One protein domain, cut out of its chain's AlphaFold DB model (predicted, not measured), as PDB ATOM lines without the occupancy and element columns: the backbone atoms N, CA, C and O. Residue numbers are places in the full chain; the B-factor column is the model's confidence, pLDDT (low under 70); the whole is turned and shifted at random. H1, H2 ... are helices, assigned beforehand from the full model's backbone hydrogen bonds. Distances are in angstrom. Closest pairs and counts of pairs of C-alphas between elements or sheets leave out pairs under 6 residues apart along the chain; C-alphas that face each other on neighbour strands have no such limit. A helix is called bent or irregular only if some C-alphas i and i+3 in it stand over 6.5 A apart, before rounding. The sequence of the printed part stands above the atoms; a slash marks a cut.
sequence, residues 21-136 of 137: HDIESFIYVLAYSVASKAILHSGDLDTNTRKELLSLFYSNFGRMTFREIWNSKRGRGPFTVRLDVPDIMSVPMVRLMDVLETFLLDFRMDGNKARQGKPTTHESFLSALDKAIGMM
ATOM      1  N   HIS A  21      -6.629  45.832  -3.599       79.00
ATOM      2  CA  HIS A  21      -7.950  45.942  -2.971       79.00
ATOM      3  C   HIS A  21      -8.180  44.851  -1.926       79.00
ATOM      4  O   HIS A  21      -8.717  45.145  -0.853       79.00
ATOM      5  N   ASP A  22      -7.717  43.628  -2.194       81.94
ATOM      6  CA  ASP A  22      -7.751  42.518  -1.235       81.94
ATOM      7  C   ASP A  22      -6.867  42.816  -0.021       81.94
ATOM      8  O   ASP A  22      -7.295  42.670   1.126       81.94
ATOM      9  N   ILE A  23      -5.643  43.295  -0.270       80.12
ATOM     10  CA  ILE A  23      -4.690  43.641   0.788       80.12
ATOM     11  C   ILE A  23      -5.217  44.812   1.626       80.12
ATOM     12  O   ILE A  23      -5.195  44.739   2.854       80.12
ATOM     13  N   GLU A  24      -5.735  45.874   1.000       79.19
ATOM     14  CA  GLU A  24      -6.367  46.990   1.713       79.19
ATOM     15  C   GLU A  24      -7.509  46.486   2.607       79.19
ATOM     16  O   GLU A  24      -7.545  46.798   3.800       79.19
ATOM     17  N   SER A  25      -8.401  45.653   2.067       81.25
ATOM     18  CA  SER A  25      -9.530  45.088   2.814       81.25
ATOM     19  C   SER A  25      -9.067  44.238   3.996       81.25
ATOM     20  O   SER A  25      -9.575  44.402   5.109       81.25
ATOM     21  N   PHE A  26      -8.066  43.377   3.793       84.12
ATOM     22  CA  PHE A  26      -7.470  42.574   4.859       84.12
ATOM     23  C   PHE A  26      -6.915  43.455   5.983       84.12
ATOM     24  O   PHE A  26      -7.201  43.219   7.158       84.12
ATOM     25  N   ILE A  27      -6.158  44.495   5.626       81.62
ATOM     26  CA  ILE A  27      -5.569  45.427   6.586       81.62
ATOM     27  C   ILE A  27      -6.663  46.094   7.435       81.62
ATOM     28  O   ILE A  27      -6.543  46.154   8.662       81.62
ATOM     29  N   TYR A  28      -7.749  46.550   6.808       81.56
ATOM     30  CA  TYR A  28      -8.879  47.153   7.517       81.56
ATOM     31  C   TYR A  28      -9.591  46.165   8.452       81.56
ATOM     32  O   TYR A  28      -9.893  46.528   9.591       81.56
ATOM     33  N   VAL A  29      -9.826  44.923   8.016       84.00
ATOM     34  CA  VAL A  29     -10.457  43.877   8.844       84.00
ATOM     35  C   VAL A  29      -9.584  43.512  10.043       84.00
ATOM     36  O   VAL A  29     -10.092  43.363  11.160       84.00
ATOM     37  N   LEU A  30      -8.270  43.398   9.844       84.00
ATOM     38  CA  LEU A  30      -7.337  43.114  10.928       84.00
ATOM     39  C   LEU A  30      -7.321  44.258  11.943       84.00
ATOM     40  O   LEU A  30      -7.482  44.022  13.140       84.00
ATOM     41  N   ALA A  31      -7.185  45.497  11.471       81.38
ATOM     42  CA  ALA A  31      -7.155  46.662  12.343       81.38
ATOM     43  C   ALA A  31      -8.476  46.847  13.106       81.38
ATOM     44  O   ALA A  31      -8.450  47.136  14.304       81.38
ATOM     45  N   TYR A  32      -9.619  46.580  12.462       84.69
ATOM     46  CA  TYR A  32     -10.921  46.520  13.127       84.69
ATOM     47  C   TYR A  32     -10.930  45.480  14.244       84.69
ATOM     48  O   TYR A  32     -11.317  45.784  15.368       84.69
ATOM     49  N   SER A  33     -10.485  44.257  13.951       84.00
ATOM     50  CA  SER A  33     -10.514  43.143  14.902       84.00
ATOM     51  C   SER A  33      -9.644  43.423  16.128       84.00
ATOM     52  O   SER A  33     -10.077  43.201  17.261       84.00
ATOM     53  N   VAL A  34      -8.441  43.963  15.915       81.50
ATOM     54  CA  VAL A  34      -7.525  44.340  17.000       81.50
ATOM     55  C   VAL A  34      -8.110  45.482  17.826       81.50
ATOM     56  O   VAL A  34      -8.218  45.345  19.042       81.50
ATOM     57  N   ALA A  35      -8.536  46.578  17.189       79.81
ATOM     58  CA  ALA A  35      -9.093  47.733  17.893       79.81
ATOM     59  C   ALA A  35     -10.395  47.384  18.635       79.81
ATOM     60  O   ALA A  35     -10.598  47.818  19.764       79.81
ATOM     61  N   SER A  36     -11.246  46.546  18.042       83.38
ATOM     62  CA  SER A  36     -12.477  46.051  18.660       83.38
ATOM     63  C   SER A  36     -12.169  45.266  19.935       83.38
ATOM     64  O   SER A  36     -12.730  45.548  20.994       83.38
ATOM     65  N   LYS A  37     -11.201  44.343  19.883       82.75
ATOM     66  CA  LYS A  37     -10.764  43.593  21.067       82.75
ATOM     67  C   LYS A  37     -10.168  44.504  22.144       82.75
ATOM     68  O   LYS A  37     -10.504  44.358  23.314       82.75
ATOM     69  N   ALA A  38      -9.322  45.447  21.742       77.69
ATOM     70  CA  ALA A  38      -8.661  46.394  22.633       77.69
ATOM     71  C   ALA A  38      -9.632  47.376  23.318       77.69
ATOM     72  O   ALA A  38      -9.440  47.716  24.479       77.69
ATOM     73  N   ILE A  39     -10.675  47.831  22.618       78.38
ATOM     74  CA  ILE A  39     -11.557  48.910  23.091       78.38
ATOM     75  C   ILE A  39     -12.900  48.370  23.583       78.38
ATOM     76  O   ILE A  39     -13.323  48.673  24.700       78.38
ATOM     77  N   LEU A  40     -13.594  47.578  22.760       77.44
ATOM     78  CA  LEU A  40     -14.946  47.097  23.067       77.44
ATOM     79  C   LEU A  40     -14.927  45.990  24.121       77.44
ATOM     80  O   LEU A  40     -15.860  45.879  24.912       77.44
ATOM     81  N   HIS A  41     -13.861  45.189  24.139       75.06
ATOM     82  CA  HIS A  41     -13.753  44.007  24.994       75.06
ATOM     83  C   HIS A  41     -12.743  44.150  26.140       75.06
ATOM     84  O   HIS A  41     -12.533  43.187  26.875       75.06
ATOM     85  N   SER A  42     -12.146  45.329  26.336       71.88
ATOM     86  CA  SER A  42     -11.298  45.571  27.506       71.88
ATOM     87  C   SER A  42     -12.152  45.815  28.751       71.88
ATOM     88  O   SER A  42     -13.057  46.658  28.742       71.88
ATOM     89  N   GLY A  43     -11.882  45.062  29.821       67.56
ATOM     90  CA  GLY A  43     -12.541  45.196  31.124       67.56
ATOM     91  C   GLY A  43     -11.958  46.312  31.994       67.56
ATOM     92  O   GLY A  43     -12.685  46.877  32.806       67.56
ATOM     93  N   ASP A  44     -10.701  46.692  31.755       74.50
ATOM     94  CA  ASP A  44      -9.895  47.488  32.695       74.50
ATOM     95  C   ASP A  44      -9.837  48.991  32.360       74.50
ATOM     96  O   ASP A  44      -9.127  49.753  33.010       74.50
ATOM     97  N   LEU A  45     -10.582  49.443  31.345       76.62
ATOM     98  CA  LEU A  45     -10.651  50.861  30.975       76.62
ATOM     99  C   LEU A  45     -11.626  51.618  31.879       76.62
ATOM    100  O   LEU A  45     -12.800  51.235  31.979       76.62
ATOM    101  N   ASP A  46     -11.171  52.736  32.450       83.75
ATOM    102  CA  ASP A  46     -12.046  53.680  33.138       83.75
ATOM    103  C   ASP A  46     -13.100  54.272  32.183       83.75
ATOM    104  O   ASP A  46     -12.961  54.268  30.955       83.75
ATOM    105  N   THR A  47     -14.191  54.782  32.753       82.38
ATOM    106  CA  THR A  47     -15.373  55.225  32.004       82.38
ATOM    107  C   THR A  47     -15.080  56.345  31.002       82.38
ATOM    108  O   THR A  47     -15.676  56.355  29.922       82.38
ATOM    109  N   ASN A  48     -14.191  57.284  31.336       83.44
ATOM    110  CA  ASN A  48     -13.904  58.428  30.471       83.44
ATOM    111  C   ASN A  48     -13.027  57.995  29.295       83.44
ATOM    112  O   ASN A  48     -13.411  58.217  28.145       83.44
ATOM    113  N   THR A  49     -11.945  57.265  29.574       80.50
ATOM    114  CA  THR A  49     -11.061  56.701  28.542       80.50
ATOM    115  C   THR A  49     -11.829  55.774  27.602       80.50
ATOM    116  O   THR A  49     -11.702  55.862  26.381       80.50
ATOM    117  N   ARG A  50     -12.720  54.930  28.141       82.19
ATOM    118  CA  ARG A  50     -13.594  54.070  27.333       82.19
ATOM    119  C   ARG A  50     -14.481  54.880  26.389       82.19
ATOM    120  O   ARG A  50     -14.638  54.499  25.232       82.19
ATOM    121  N   LYS A  51     -15.084  55.972  26.859       82.44
ATOM    122  CA  LYS A  51     -15.983  56.803  26.044       82.44
ATOM    123  C   LYS A  51     -15.238  57.491  24.899       82.44
ATOM    124  O   LYS A  51     -15.749  57.516  23.780       82.44
ATOM    125  N   GLU A  52     -14.043  58.009  25.164       81.00
ATOM    126  CA  GLU A  52     -13.185  58.621  24.144       81.00
ATOM    127  C   GLU A  52     -12.742  57.595  23.099       81.00
ATOM    128  O   GLU A  52     -12.938  57.803  21.900       81.00
ATOM    129  N   LEU A  53     -12.257  56.435  23.546       78.50
ATOM    130  CA  LEU A  53     -11.854  55.336  22.673       78.50
ATOM    131  C   LEU A  53     -13.008  54.788  21.832       78.50
ATOM    132  O   LEU A  53     -12.820  54.500  20.654       78.50
ATOM    133  N   LEU A  54     -14.210  54.668  22.401       80.62
ATOM    134  CA  LEU A  54     -15.409  54.287  21.652       80.62
ATOM    135  C   LEU A  54     -15.745  55.320  20.578       80.62
ATOM    136  O   LEU A  54     -16.036  54.950  19.442       80.62
ATOM    137  N   SER A  55     -15.674  56.611  20.909       79.50
ATOM    138  CA  SER A  55     -15.896  57.685  19.938       79.50
ATOM    139  C   SER A  55     -14.888  57.615  18.789       79.50
ATOM    140  O   SER A  55     -15.278  57.695  17.623       79.50
ATOM    141  N   LEU A  56     -13.605  57.407  19.100       76.94
ATOM    142  CA  LEU A  56     -12.548  57.223  18.105       76.94
ATOM    143  C   LEU A  56     -12.801  55.974  17.256       76.94
ATOM    144  O   LEU A  56     -12.812  56.055  16.028       76.94
ATOM    145  N   PHE A  57     -13.090  54.837  17.887       78.75
ATOM    146  CA  PHE A  57     -13.399  53.584  17.206       78.75
ATOM    147  C   PHE A  57     -14.557  53.752  16.217       78.75
ATOM    148  O   PHE A  57     -14.426  53.390  15.050       78.75
ATOM    149  N   TYR A  58     -15.664  54.369  16.632       77.88
ATOM    150  CA  TYR A  58     -16.802  54.601  15.745       77.88
ATOM    151  C   TYR A  58     -16.526  55.645  14.663       77.88
ATOM    152  O   TYR A  58     -17.045  55.503  13.560       77.88
ATOM    153  N   SER A  59     -15.683  56.648  14.911       73.81
ATOM    154  CA  SER A  59     -15.271  57.576  13.848       73.81
ATOM    155  C   SER A  59     -14.387  56.917  12.781       73.81
ATOM    156  O   SER A  59     -14.407  57.337  11.626       73.81
ATOM    157  N   ASN A  60     -13.641  55.871  13.155       72.50
ATOM    158  CA  ASN A  60     -12.670  55.203  12.289       72.50
ATOM    159  C   ASN A  60     -13.225  53.952  11.592       72.50
ATOM    160  O   ASN A  60     -12.815  53.645  10.474       72.50
ATOM    161  N   PHE A  61     -14.146  53.239  12.245       73.31
ATOM    162  CA  PHE A  61     -14.713  51.970  11.777       73.31
ATOM    163  C   PHE A  61     -16.246  51.942  11.735       73.31
ATOM    164  O   PHE A  61     -16.834  50.967  11.268       73.31
ATOM    165  N   GLY A  62     -16.916  52.957  12.282       66.31
ATOM    166  CA  GLY A  62     -18.372  53.036  12.291       66.31
ATOM    167  C   GLY A  62     -18.951  53.412  10.929       66.31
ATOM    168  O   GLY A  62     -18.257  53.475   9.916       66.31
ATOM    169  N   ARG A  63     -20.265  53.669  10.907       61.22
ATOM    170  CA  ARG A  63     -21.004  54.114   9.717       61.22
ATOM    171  C   ARG A  63     -20.534  55.503   9.282       61.22
ATOM    172  O   ARG A  63     -21.182  56.496   9.594       61.22
ATOM    173  N   MET A  64     -19.429  55.560   8.550       63.19
ATOM    174  CA  MET A  64     -19.041  56.759   7.824       63.19
ATOM    175  C   MET A  64     -20.111  57.039   6.769       63.19
ATOM    176  O   MET A  64     -20.474  56.172   5.971       63.19
ATOM    177  N   THR A  65     -20.639  58.252   6.766       65.44
ATOM    178  CA  THR A  65     -21.516  58.727   5.699       65.44
ATOM    179  C   THR A  65     -20.745  58.799   4.381       65.44
ATOM    180  O   THR A  65     -19.528  58.983   4.366       65.44
ATOM    181  N   PHE A  66     -21.443  58.739   3.243       64.31
ATOM    182  CA  PHE A  66     -20.817  58.920   1.926       64.31
ATOM    183  C   PHE A  66     -19.963  60.193   1.839       64.31
ATOM    184  O   PHE A  66     -18.870  60.176   1.279       64.31
ATOM    185  N   ARG A  67     -20.436  61.288   2.447       65.25
ATOM    186  CA  ARG A  67     -19.705  62.557   2.514       65.25
ATOM    187  C   ARG A  67     -18.423  62.433   3.336       65.25
ATOM    188  O   ARG A  67     -17.408  63.004   2.954       65.25
ATOM    189  N   GLU A  68     -18.456  61.706   4.446       66.38
ATOM    190  CA  GLU A  68     -17.267  61.455   5.262       66.38
ATOM    191  C   GLU A  68     -16.282  60.537   4.556       66.38
ATOM    192  O   GLU A  68     -15.097  60.813   4.624       66.38
ATOM    193  N   ILE A  69     -16.726  59.513   3.824       67.06
ATOM    194  CA  ILE A  69     -15.827  58.666   3.023       67.06
ATOM    195  C   ILE A  69     -15.158  59.502   1.922       67.06
ATOM    196  O   ILE A  69     -13.950  59.418   1.726       67.06
ATOM    197  N   TRP A  70     -15.929  60.362   1.250       63.03
ATOM    198  CA  TRP A  70     -15.427  61.240   0.192       63.03
ATOM    199  C   TRP A  70     -14.436  62.297   0.703       63.03
ATOM    200  O   TRP A  70     -13.392  62.536   0.097       63.03
ATOM    201  N   ASN A  71     -14.738  62.925   1.843       60.38
ATOM    202  CA  ASN A  71     -13.890  63.958   2.442       60.38
ATOM    203  C   ASN A  71     -12.736  63.373   3.264       60.38
ATOM    204  O   ASN A  71     -11.696  64.019   3.434       60.38
ATOM    205  N   SER A  72     -12.891  62.150   3.770       59.44
ATOM    206  CA  SER A  72     -11.841  61.410   4.450       59.44
ATOM    207  C   SER A  72     -10.853  60.884   3.419       59.44
ATOM    208  O   SER A  72     -10.752  59.702   3.111       59.44
ATOM    209  N   LYS A  73      -9.958  61.777   2.998       53.53
ATOM    210  CA  LYS A  73      -8.631  61.368   2.522       53.53
ATOM    211  C   LYS A  73      -7.818  60.670   3.634       53.53
ATOM    212  O   LYS A  73      -6.717  60.182   3.388       53.53
ATOM    213  N   ARG A  74      -8.355  60.600   4.863       53.28
ATOM    214  CA  ARG A  74      -7.774  59.990   6.062       53.28
ATOM    215  C   ARG A  74      -8.214  58.531   6.205       53.28
ATOM    216  O   ARG A  74      -8.880  58.155   7.160       53.28
ATOM    217  N   GLY A  75      -7.731  57.656   5.332       53.44
ATOM    218  CA  GLY A  75      -7.766  56.209   5.598       53.44
ATOM    219  C   GLY A  75      -6.736  55.742   6.628       53.44
ATOM    220  O   GLY A  75      -6.236  54.634   6.529       53.44
ATOM    221  N   ARG A  76      -6.366  56.608   7.579       55.47
ATOM    222  CA  ARG A  76      -5.429  56.298   8.666       55.47
ATOM    223  C   ARG A  76      -6.136  55.974   9.979       55.47
ATOM    224  O   ARG A  76      -5.478  55.578  10.929       55.47
ATOM    225  N   GLY A  77      -7.459  56.117  10.031       58.03
ATOM    226  CA  GLY A  77      -8.258  55.911  11.239       58.03
ATOM    227  C   GLY A  77      -7.987  54.621  12.029       58.03
ATOM    228  O   GLY A  77      -7.880  54.682  13.250       58.03
ATOM    229  N   PRO A  78      -7.781  53.458  11.386       58.41
ATOM    230  CA  PRO A  78      -7.507  52.216  12.114       58.41
ATOM    231  C   PRO A  78      -6.183  52.227  12.892       58.41
ATOM    232  O   PRO A  78      -5.997  51.478  13.846       58.41
ATOM    233  N   PHE A  79      -5.262  53.086  12.461       65.94
ATOM    234  CA  PHE A  79      -3.871  53.135  12.883       65.94
ATOM    235  C   PHE A  79      -3.635  54.184  13.966       65.94
ATOM    236  O   PHE A  79      -2.705  54.032  14.753       65.94
ATOM    237  N   THR A  80      -4.480  55.212  14.065       66.81
ATOM    238  CA  THR A  80      -4.297  56.292  15.047       66.81
ATOM    239  C   THR A  80      -4.609  55.866  16.475       66.81
ATOM    240  O   THR A  80      -4.053  56.446  17.394       66.81
ATOM    241  N   VAL A  81      -5.391  54.798  16.673       66.19
ATOM    242  CA  VAL A  81      -5.758  54.292  18.010       66.19
ATOM    243  C   VAL A  81      -4.528  54.046  18.898       66.19
ATOM    244  O   VAL A  81      -4.569  54.332  20.090       66.19
ATOM    245  N   ARG A  82      -3.411  53.578  18.320       69.44
ATOM    246  CA  ARG A  82      -2.147  53.370  19.054       69.44
ATOM    247  C   ARG A  82      -1.444  54.672  19.457       69.44
ATOM    248  O   ARG A  82      -0.650  54.667  20.385       69.44
ATOM    249  N   LEU A  83      -1.682  55.758  18.722       68.94
ATOM    250  CA  LEU A  83      -1.140  57.084  19.028       68.94
ATOM    251  C   LEU A  83      -1.921  57.723  20.175       68.94
ATOM    252  O   LEU A  83      -1.332  58.395  21.014       68.94
ATOM    253  N   ASP A  84      -3.233  57.487  20.198       66.56
ATOM    254  CA  ASP A  84      -4.134  58.054  21.194       66.56
ATOM    255  C   ASP A  84      -4.029  57.307  22.536       66.56
ATOM    256  O   ASP A  84      -4.115  57.931  23.591       66.56
ATOM    257  N   VAL A  85      -3.788  55.985  22.512       68.06
ATOM    258  CA  VAL A  85      -3.580  55.165  23.719       68.06
ATOM    259  C   VAL A  85      -2.433  54.162  23.504       68.06
ATOM    260  O   VAL A  85      -2.669  53.042  23.042       68.06
ATOM    261  N   PRO A  86      -1.185  54.533  23.847       66.75
ATOM    262  CA  PRO A  86       0.009  53.725  23.573       66.75
ATOM    263  C   PRO A  86      -0.011  52.326  24.197       66.75
ATOM    264  O   PRO A  86       0.477  51.376  23.590       66.75
ATOM    265  N   ASP A  87      -0.628  52.187  25.374       75.19
ATOM    266  CA  ASP A  87      -0.649  50.935  26.140       75.19
ATOM    267  C   ASP A  87      -1.783  49.984  25.730       75.19
ATOM    268  O   ASP A  87      -1.902  48.877  26.256       75.19
ATOM    269  N   ILE A  88      -2.636  50.389  24.781       73.00
ATOM    270  CA  ILE A  88      -3.786  49.576  24.367       73.00
ATOM    271  C   ILE A  88      -3.387  48.377  23.499       73.00
ATOM    272  O   ILE A  88      -4.165  47.440  23.305       73.00
ATOM    273  N   MET A  89      -2.171  48.406  22.958       77.00
ATOM    274  CA  MET A  89      -1.595  47.347  22.144       77.00
ATOM    275  C   MET A  89      -0.204  47.006  22.665       77.00
ATOM    276  O   MET A  89       0.552  47.874  23.092       77.00
ATOM    277  N   SER A  90       0.170  45.732  22.585       77.94
ATOM    278  CA  SER A  90       1.540  45.327  22.884       77.94
ATOM    279  C   SER A  90       2.523  45.969  21.893       77.94
ATOM    280  O   SER A  90       2.188  46.201  20.729       77.94
ATOM    281  N   VAL A  91       3.766  46.207  22.325       80.50
ATOM    282  CA  VAL A  91       4.840  46.758  21.468       80.50
ATOM    283  C   VAL A  91       4.958  46.038  20.113       80.50
ATOM    284  O   VAL A  91       5.099  46.718  19.092       80.50
ATOM    285  N   PRO A  92       4.872  44.696  20.031       79.69
ATOM    286  CA  PRO A  92       4.922  44.019  18.743       79.69
ATOM    287  C   PRO A  92       3.710  44.337  17.850       79.69
ATOM    288  O   PRO A  92       3.869  44.549  16.650       79.69
ATOM    289  N   MET A  93       2.512  44.468  18.425       79.00
ATOM    290  CA  MET A  93       1.302  44.844  17.687       79.00
ATOM    291  C   MET A  93       1.376  46.281  17.151       79.00
ATOM    292  O   MET A  93       0.998  46.525  16.007       79.00
ATOM    293  N   VAL A  94       1.935  47.216  17.925       80.31
ATOM    294  CA  VAL A  94       2.222  48.589  17.466       80.31
ATOM    295  C   VAL A  94       3.113  48.568  16.220       80.31
ATOM    296  O   VAL A  94       2.785  49.205  15.221       80.31
ATOM    297  N   ARG A  95       4.188  47.768  16.233       80.44
ATOM    298  CA  ARG A  95       5.095  47.627  15.080       80.44
ATOM    299  C   ARG A  95       4.407  47.032  13.856       80.44
ATOM    300  O   ARG A  95       4.656  47.483  12.741       80.44
ATOM    301  N   LEU A  96       3.543  46.033  14.047       81.62
ATOM    302  CA  LEU A  96       2.738  45.492  12.955       81.62
ATOM    303  C   LEU A  96       1.848  46.584  12.350       81.62
ATOM    304  O   LEU A  96       1.842  46.757  11.135       81.62
ATOM    305  N   MET A  97       1.164  47.371  13.180       80.56
ATOM    306  CA  MET A  97       0.323  48.475  12.716       80.56
ATOM    307  C   MET A  97       1.107  49.533  11.919       80.56
ATOM    308  O   MET A  97       0.600  50.010  10.905       80.56
ATOM    309  N   ASP A  98       2.348  49.857  12.304       80.31
ATOM    310  CA  ASP A  98       3.219  50.772  11.541       80.31
ATOM    311  C   ASP A  98       3.546  50.236  10.132       80.31
ATOM    312  O   ASP A  98       3.524  50.974   9.138       80.31
ATOM    313  N   VAL A  99       3.839  48.936  10.029       80.44
ATOM    314  CA  VAL A  99       4.131  48.270   8.749       80.44
ATOM    315  C   VAL A  99       2.897  48.285   7.845       80.44
ATOM    316  O   VAL A  99       2.995  48.654   6.673       80.44
ATOM    317  N   LEU A 100       1.725  47.949   8.387       80.06
ATOM    318  CA  LEU A 100       0.469  47.935   7.633       80.06
ATOM    319  C   LEU A 100       0.043  49.341   7.188       80.06
ATOM    320  O   LEU A 100      -0.421  49.509   6.059       80.06
ATOM    321  N   GLU A 101       0.255  50.367   8.020       80.25
ATOM    322  CA  GLU A 101       0.023  51.759   7.621       80.25
ATOM    323  C   GLU A 101       0.931  52.155   6.449       80.25
ATOM    324  O   GLU A 101       0.483  52.812   5.510       80.25
ATOM    325  N   THR A 102       2.194  51.721   6.466       77.88
ATOM    326  CA  THR A 102       3.136  51.988   5.372       77.88
ATOM    327  C   THR A 102       2.656  51.371   4.057       77.88
ATOM    328  O   THR A 102       2.663  52.057   3.036       77.88
ATOM    329  N   PHE A 103       2.149  50.133   4.078       75.44
ATOM    330  CA  PHE A 103       1.564  49.499   2.891       75.44
ATOM    331  C   PHE A 103       0.363  50.273   2.338       75.44
ATOM    332  O   PHE A 103       0.295  50.528   1.137       75.44
ATOM    333  N   LEU A 104      -0.552  50.716   3.206       75.44
ATOM    334  CA  LEU A 104      -1.694  51.533   2.784       75.44
ATOM    335  C   LEU A 104      -1.281  52.874   2.174       75.44
ATOM    336  O   LEU A 104      -1.952  53.371   1.268       75.44
ATOM    337  N   LEU A 105      -0.211  53.485   2.678       74.81
ATOM    338  CA  LEU A 105       0.310  54.732   2.125       74.81
ATOM    339  C   LEU A 105       0.959  54.520   0.761       74.81
ATOM    340  O   LEU A 105       0.767  55.357  -0.120       74.81
ATOM    341  N   ASP A 106       1.666  53.412   0.577       71.69
ATOM    342  CA  ASP A 106       2.284  53.068  -0.700       71.69
ATOM    343  C   ASP A 106       1.226  52.825  -1.788       71.69
ATOM    344  O   ASP A 106       1.377  53.341  -2.894       71.69
ATOM    345  N   PHE A 107       0.099  52.173  -1.468       69.38
ATOM    346  CA  PHE A 107      -1.024  52.023  -2.411       69.38
ATOM    347  C   PHE A 107      -1.643  53.359  -2.842       69.38
ATOM    348  O   PHE A 107      -2.120  53.498  -3.965       69.38
ATOM    349  N   ARG A 108      -1.648  54.360  -1.954       67.19
ATOM    350  CA  ARG A 108      -2.294  55.660  -2.202       67.19
ATOM    351  C   ARG A 108      -1.440  56.640  -2.998       67.19
ATOM    352  O   ARG A 108      -1.995  57.603  -3.522       67.19
ATOM    353  N   MET A 109      -0.119  56.464  -3.015       62.03
ATOM    354  CA  MET A 109       0.810  57.469  -3.551       62.03
ATOM    355  C   MET A 109       1.187  57.253  -5.019       62.03
ATOM    356  O   MET A 109       1.667  58.200  -5.627       62.03
ATOM    357  N   ASP A 110       0.968  56.064  -5.578       54.25
ATOM    358  CA  ASP A 110       0.913  55.756  -7.017       54.25
ATOM    359  C   ASP A 110       0.943  54.228  -7.135       54.25
ATOM    360  O   ASP A 110       1.918  53.611  -6.699       54.25
ATOM    361  N   GLY A 111      -0.063  53.613  -7.767       50.34
ATOM    362  CA  GLY A 111      -0.246  52.151  -7.866       50.34
ATOM    363  C   GLY A 111       0.913  51.340  -8.480       50.34
ATOM    364  O   GLY A 111       0.807  50.128  -8.601       50.34
ATOM    365  N   ASN A 112       2.031  51.977  -8.847       46.41
ATOM    366  CA  ASN A 112       3.235  51.346  -9.394       46.41
ATOM    367  C   ASN A 112       4.566  51.832  -8.784       46.41
ATOM    368  O   ASN A 112       5.630  51.376  -9.206       46.41
ATOM    369  N   LYS A 113       4.558  52.741  -7.799       48.53
ATOM    370  CA  LYS A 113       5.784  53.227  -7.140       48.53
ATOM    371  C   LYS A 113       5.664  53.079  -5.630       48.53
ATOM    372  O   LYS A 113       5.548  54.064  -4.906       48.53
ATOM    373  N   ALA A 114       5.742  51.840  -5.148       54.50
ATOM    374  CA  ALA A 114       5.986  51.610  -3.728       54.50
ATOM    375  C   ALA A 114       7.236  52.392  -3.295       54.50
ATOM    376  O   ALA A 114       8.208  52.481  -4.058       54.50
ATOM    377  N   ARG A 115       7.270  52.896  -2.056       54.19
ATOM    378  CA  ARG A 115       8.458  53.584  -1.509       54.19
ATOM    379  C   ARG A 115       9.713  52.707  -1.539       54.19
ATOM    380  O   ARG A 115      10.822  53.224  -1.461       54.19
ATOM    381  N   GLN A 116       9.537  51.393  -1.680       56.16
ATOM    382  CA  GLN A 116      10.603  50.394  -1.769       56.16
ATOM    383  C   GLN A 116      10.957  49.956  -3.204       56.16
ATOM    384  O   GLN A 116      11.788  49.068  -3.378       56.16
ATOM    385  N   GLY A 117      10.344  50.542  -4.242       56.78
ATOM    386  CA  GLY A 117      10.675  50.255  -5.644       56.78
ATOM    387  C   GLY A 117      10.251  48.870  -6.157       56.78
ATOM    388  O   GLY A 117      10.679  48.474  -7.238       56.78
ATOM    389  N   LYS A 118       9.419  48.132  -5.410       59.88
ATOM    390  CA  LYS A 118       8.834  46.847  -5.826       59.88
ATOM    391  C   LYS A 118       7.305  46.928  -5.836       59.88
ATOM    392  O   LYS A 118       6.759  47.526  -4.913       59.88
ATOM    393  N   PRO A 119       6.609  46.330  -6.818       63.44
ATOM    394  CA  PRO A 119       5.151  46.245  -6.796       63.44
ATOM    395  C   PRO A 119       4.680  45.522  -5.533       63.44
ATOM    396  O   PRO A 119       5.228  44.474  -5.183       63.44
ATOM    397  N   THR A 120       3.665  46.060  -4.864       67.94
ATOM    398  CA  THR A 120       3.069  45.400  -3.702       67.94
ATOM    399  C   THR A 120       2.171  44.259  -4.179       67.94
ATOM    400  O   THR A 120       1.102  44.478  -4.743       67.94
ATOM    401  N   THR A 121       2.619  43.026  -3.964       77.88
ATOM    402  CA  THR A 121       1.889  41.783  -4.254       77.88
ATOM    403  C   THR A 121       1.435  41.099  -2.965       77.88
ATOM    404  O   THR A 121       1.973  41.377  -1.890       77.88
ATOM    405  N   HIS A 122       0.511  40.135  -3.077       80.88
ATOM    406  CA  HIS A 122       0.134  39.251  -1.968       80.88
ATOM    407  C   HIS A 122       1.354  38.621  -1.284       80.88
ATOM    408  O   HIS A 122       1.444  38.626  -0.064       80.88
ATOM    409  N   GLU A 123       2.326  38.138  -2.058       82.56
ATOM    410  CA  GLU A 123       3.543  37.519  -1.527       82.56
ATOM    411  C   GLU A 123       4.397  38.517  -0.735       82.56
ATOM    412  O   GLU A 123       4.819  38.228   0.385       82.56
ATOM    413  N   SER A 124       4.607  39.722  -1.275       78.50
ATOM    414  CA  SER A 124       5.367  40.765  -0.577       78.50
ATOM    415  C   SER A 124       4.682  41.211   0.720       78.50
ATOM    416  O   SER A 124       5.354  41.467   1.720       78.50
ATOM    417  N   PHE A 125       3.344  41.246   0.717       80.50
ATOM    418  CA  PHE A 125       2.530  41.572   1.876       80.50
ATOM    419  C   PHE A 125       2.619  40.480   2.948       80.50
ATOM    420  O   PHE A 125       2.948  40.780   4.094       80.50
ATOM    421  N   LEU A 126       2.390  39.217   2.575       84.75
ATOM    422  CA  LEU A 126       2.451  38.079   3.495       84.75
ATOM    423  C   LEU A 126       3.851  37.911   4.087       84.75
ATOM    424  O   LEU A 126       3.978  37.759   5.292       84.75
ATOM    425  N   SER A 127       4.909  38.055   3.285       84.38
ATOM    426  CA  SER A 127       6.286  37.989   3.789       84.38
ATOM    427  C   SER A 127       6.587  39.080   4.827       84.38
ATOM    428  O   SER A 127       7.242  38.824   5.840       84.38
ATOM    429  N   ALA A 128       6.094  40.304   4.613       78.00
ATOM    430  CA  ALA A 128       6.250  41.387   5.580       78.00
ATOM    431  C   ALA A 128       5.400  41.176   6.841       78.00
ATOM    432  O   ALA A 128       5.866  41.482   7.941       78.00
ATOM    433  N   LEU A 129       4.190  40.628   6.689       81.50
ATOM    434  CA  LEU A 129       3.321  40.234   7.794       81.50
ATOM    435  C   LEU A 129       3.979  39.138   8.641       81.50
ATOM    436  O   LEU A 129       4.101  39.307   9.850       81.50
ATOM    437  N   ASP A 130       4.483  38.075   8.016       84.44
ATOM    438  CA  ASP A 130       5.188  36.976   8.680       84.44
ATOM    439  C   ASP A 130       6.432  37.471   9.408       84.44
ATOM    440  O   ASP A 130       6.682  37.091  10.548       84.44
ATOM    441  N   LYS A 131       7.196  38.380   8.791       82.69
ATOM    442  CA  LYS A 131       8.341  39.016   9.447       82.69
ATOM    443  C   LYS A 131       7.910  39.810  10.679       82.69
ATOM    444  O   LYS A 131       8.569  39.720  11.710       82.69
ATOM    445  N   ALA A 132       6.827  40.581  10.589       77.06
ATOM    446  CA  ALA A 132       6.304  41.342  11.719       77.06
ATOM    447  C   ALA A 132       5.786  40.422  12.838       77.06
ATOM    448  O   ALA A 132       6.064  40.681  14.007       77.06
ATOM    449  N   ILE A 133       5.101  39.329  12.487       78.56
ATOM    450  CA  ILE A 133       4.626  38.301  13.425       78.56
ATOM    451  C   ILE A 133       5.804  37.570  14.079       78.56
ATOM    452  O   ILE A 133       5.809  37.377  15.289       78.56
ATOM    453  N   GLY A 134       6.836  37.217  13.314       79.62
ATOM    454  CA  GLY A 134       8.036  36.546  13.815       79.62
ATOM    455  C   GLY A 134       8.855  37.393  14.792       79.62
ATOM    456  O   GLY A 134       9.602  36.844  15.588       79.62
ATOM    457  N   MET A 135       8.690  38.719  14.785       75.81
ATOM    458  CA  MET A 135       9.257  39.610  15.808       75.81
ATOM    459  C   MET A 135       8.440  39.634  17.113       75.81
ATOM    460  O   MET A 135       8.859  40.288  18.067       75.81
ATOM    461  N   MET A 136       7.264  38.995  17.142       69.31
ATOM    462  CA  MET A 136       6.394  38.897  18.320       69.31
ATOM    463  C   MET A 136       6.591  37.603  19.123       69.31
ATOM    464  O   MET A 136       6.005  37.496  20.201       69.31
TER     465      MET A 136
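AT A GLANCE: This is residues 21 to 136 of the 137 residues of an uncharacterized protein of Hebeloma cylindrosporum h7 (UniProt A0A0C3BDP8). Picture a flat slab of helices in two layers: the long H1 lies on one side, and H2, H4 and H5 lie side by side over it in a row, with H6 packed on H5 at the end of that row. The short H3 lies off past the last residue of H2 and touches no helix, and the long link of residues 110 to 121 lies at one end of the slab. You are reading 116 residues with six named helices, H1 to H6 in chain order, and no named strand; the class is all helix. The whole is compact, with a radius of gyration of the C-alphas of 15.0 A and spans of 46 by 38 by 19 A.

IN THESE COORDINATES: Find C-alpha 21 at (-7.950, 45.942, -2.971); from there H1, residues 21 to 39, runs 26.5 A to C-alpha 39 at (-11.557, 48.910, 23.091). H2 takes residues 47 to 61 over 20.5 A. H3, residues 66 to 71, spans 8.6 A, and H4, residues 77 to 84, spans 11.0 A. H4 is neither bent nor irregular, but only just: C-alphas 78 and 81 are 6.5 A apart. H5 runs 27.5 A through residues 91 to 109. H6, residues 122 to 134, runs 17.9 A and ends at C-alpha 134, (8.036, 36.546, 13.815).

HOW THE PARTS SIT: Start at H1, whose residues 32 to 39 alone touch H2, closest at the C-alphas of Ile 39 and Leu 53, 6.4 A apart; the two form a helical hairpin at a shallow tilt of 11 degrees, opposite ways. Residues 28 to 35 of H1 alone touch H4 at a steep tilt of 38 degrees, the same way, closest at the C-alphas of Ala 31 and Pro 78, 5.6 A. H2 also touches H4, where the closest C-alphas, of Asn 60 and Gly 77, are 4.6 A apart. H3 is apart from H2 and from H4. H4 and H5 form a helical hairpin at a steep tilt of 42 degrees, closest at the C-alphas of Phe 79 and Met 97, 6.3 A. H1 and H5 only just touch, with 3 pairs of C-alphas within 8 A, closest Glu 24 and Leu 104 at 6.6 A. H5 and H6 form a helical hairpin at a shallow tilt of 20 degrees, closest at the C-alphas of Leu 96 and Ala 132, 5.6 A. H1 and H6 are close but not clearly touching. In H1, H2, H3, H5 and H6 every O i to N i+4 pair is within hydrogen-bond range; in H4 it is 1 of 4, beside 2 of 5 O i to N i+3 pairs.

THE WHOLE: Look to Thr 47 and Gly 117 for the C-alphas farthest apart, 46.0 A. The printed part has no cut, and the link from H5 to H6 is long, with 12 residues. The mean pLDDT of the printed part is 73.1; it is under 70 at residue 43, residues 62 to 86, residues 107 to 120 and residue 136.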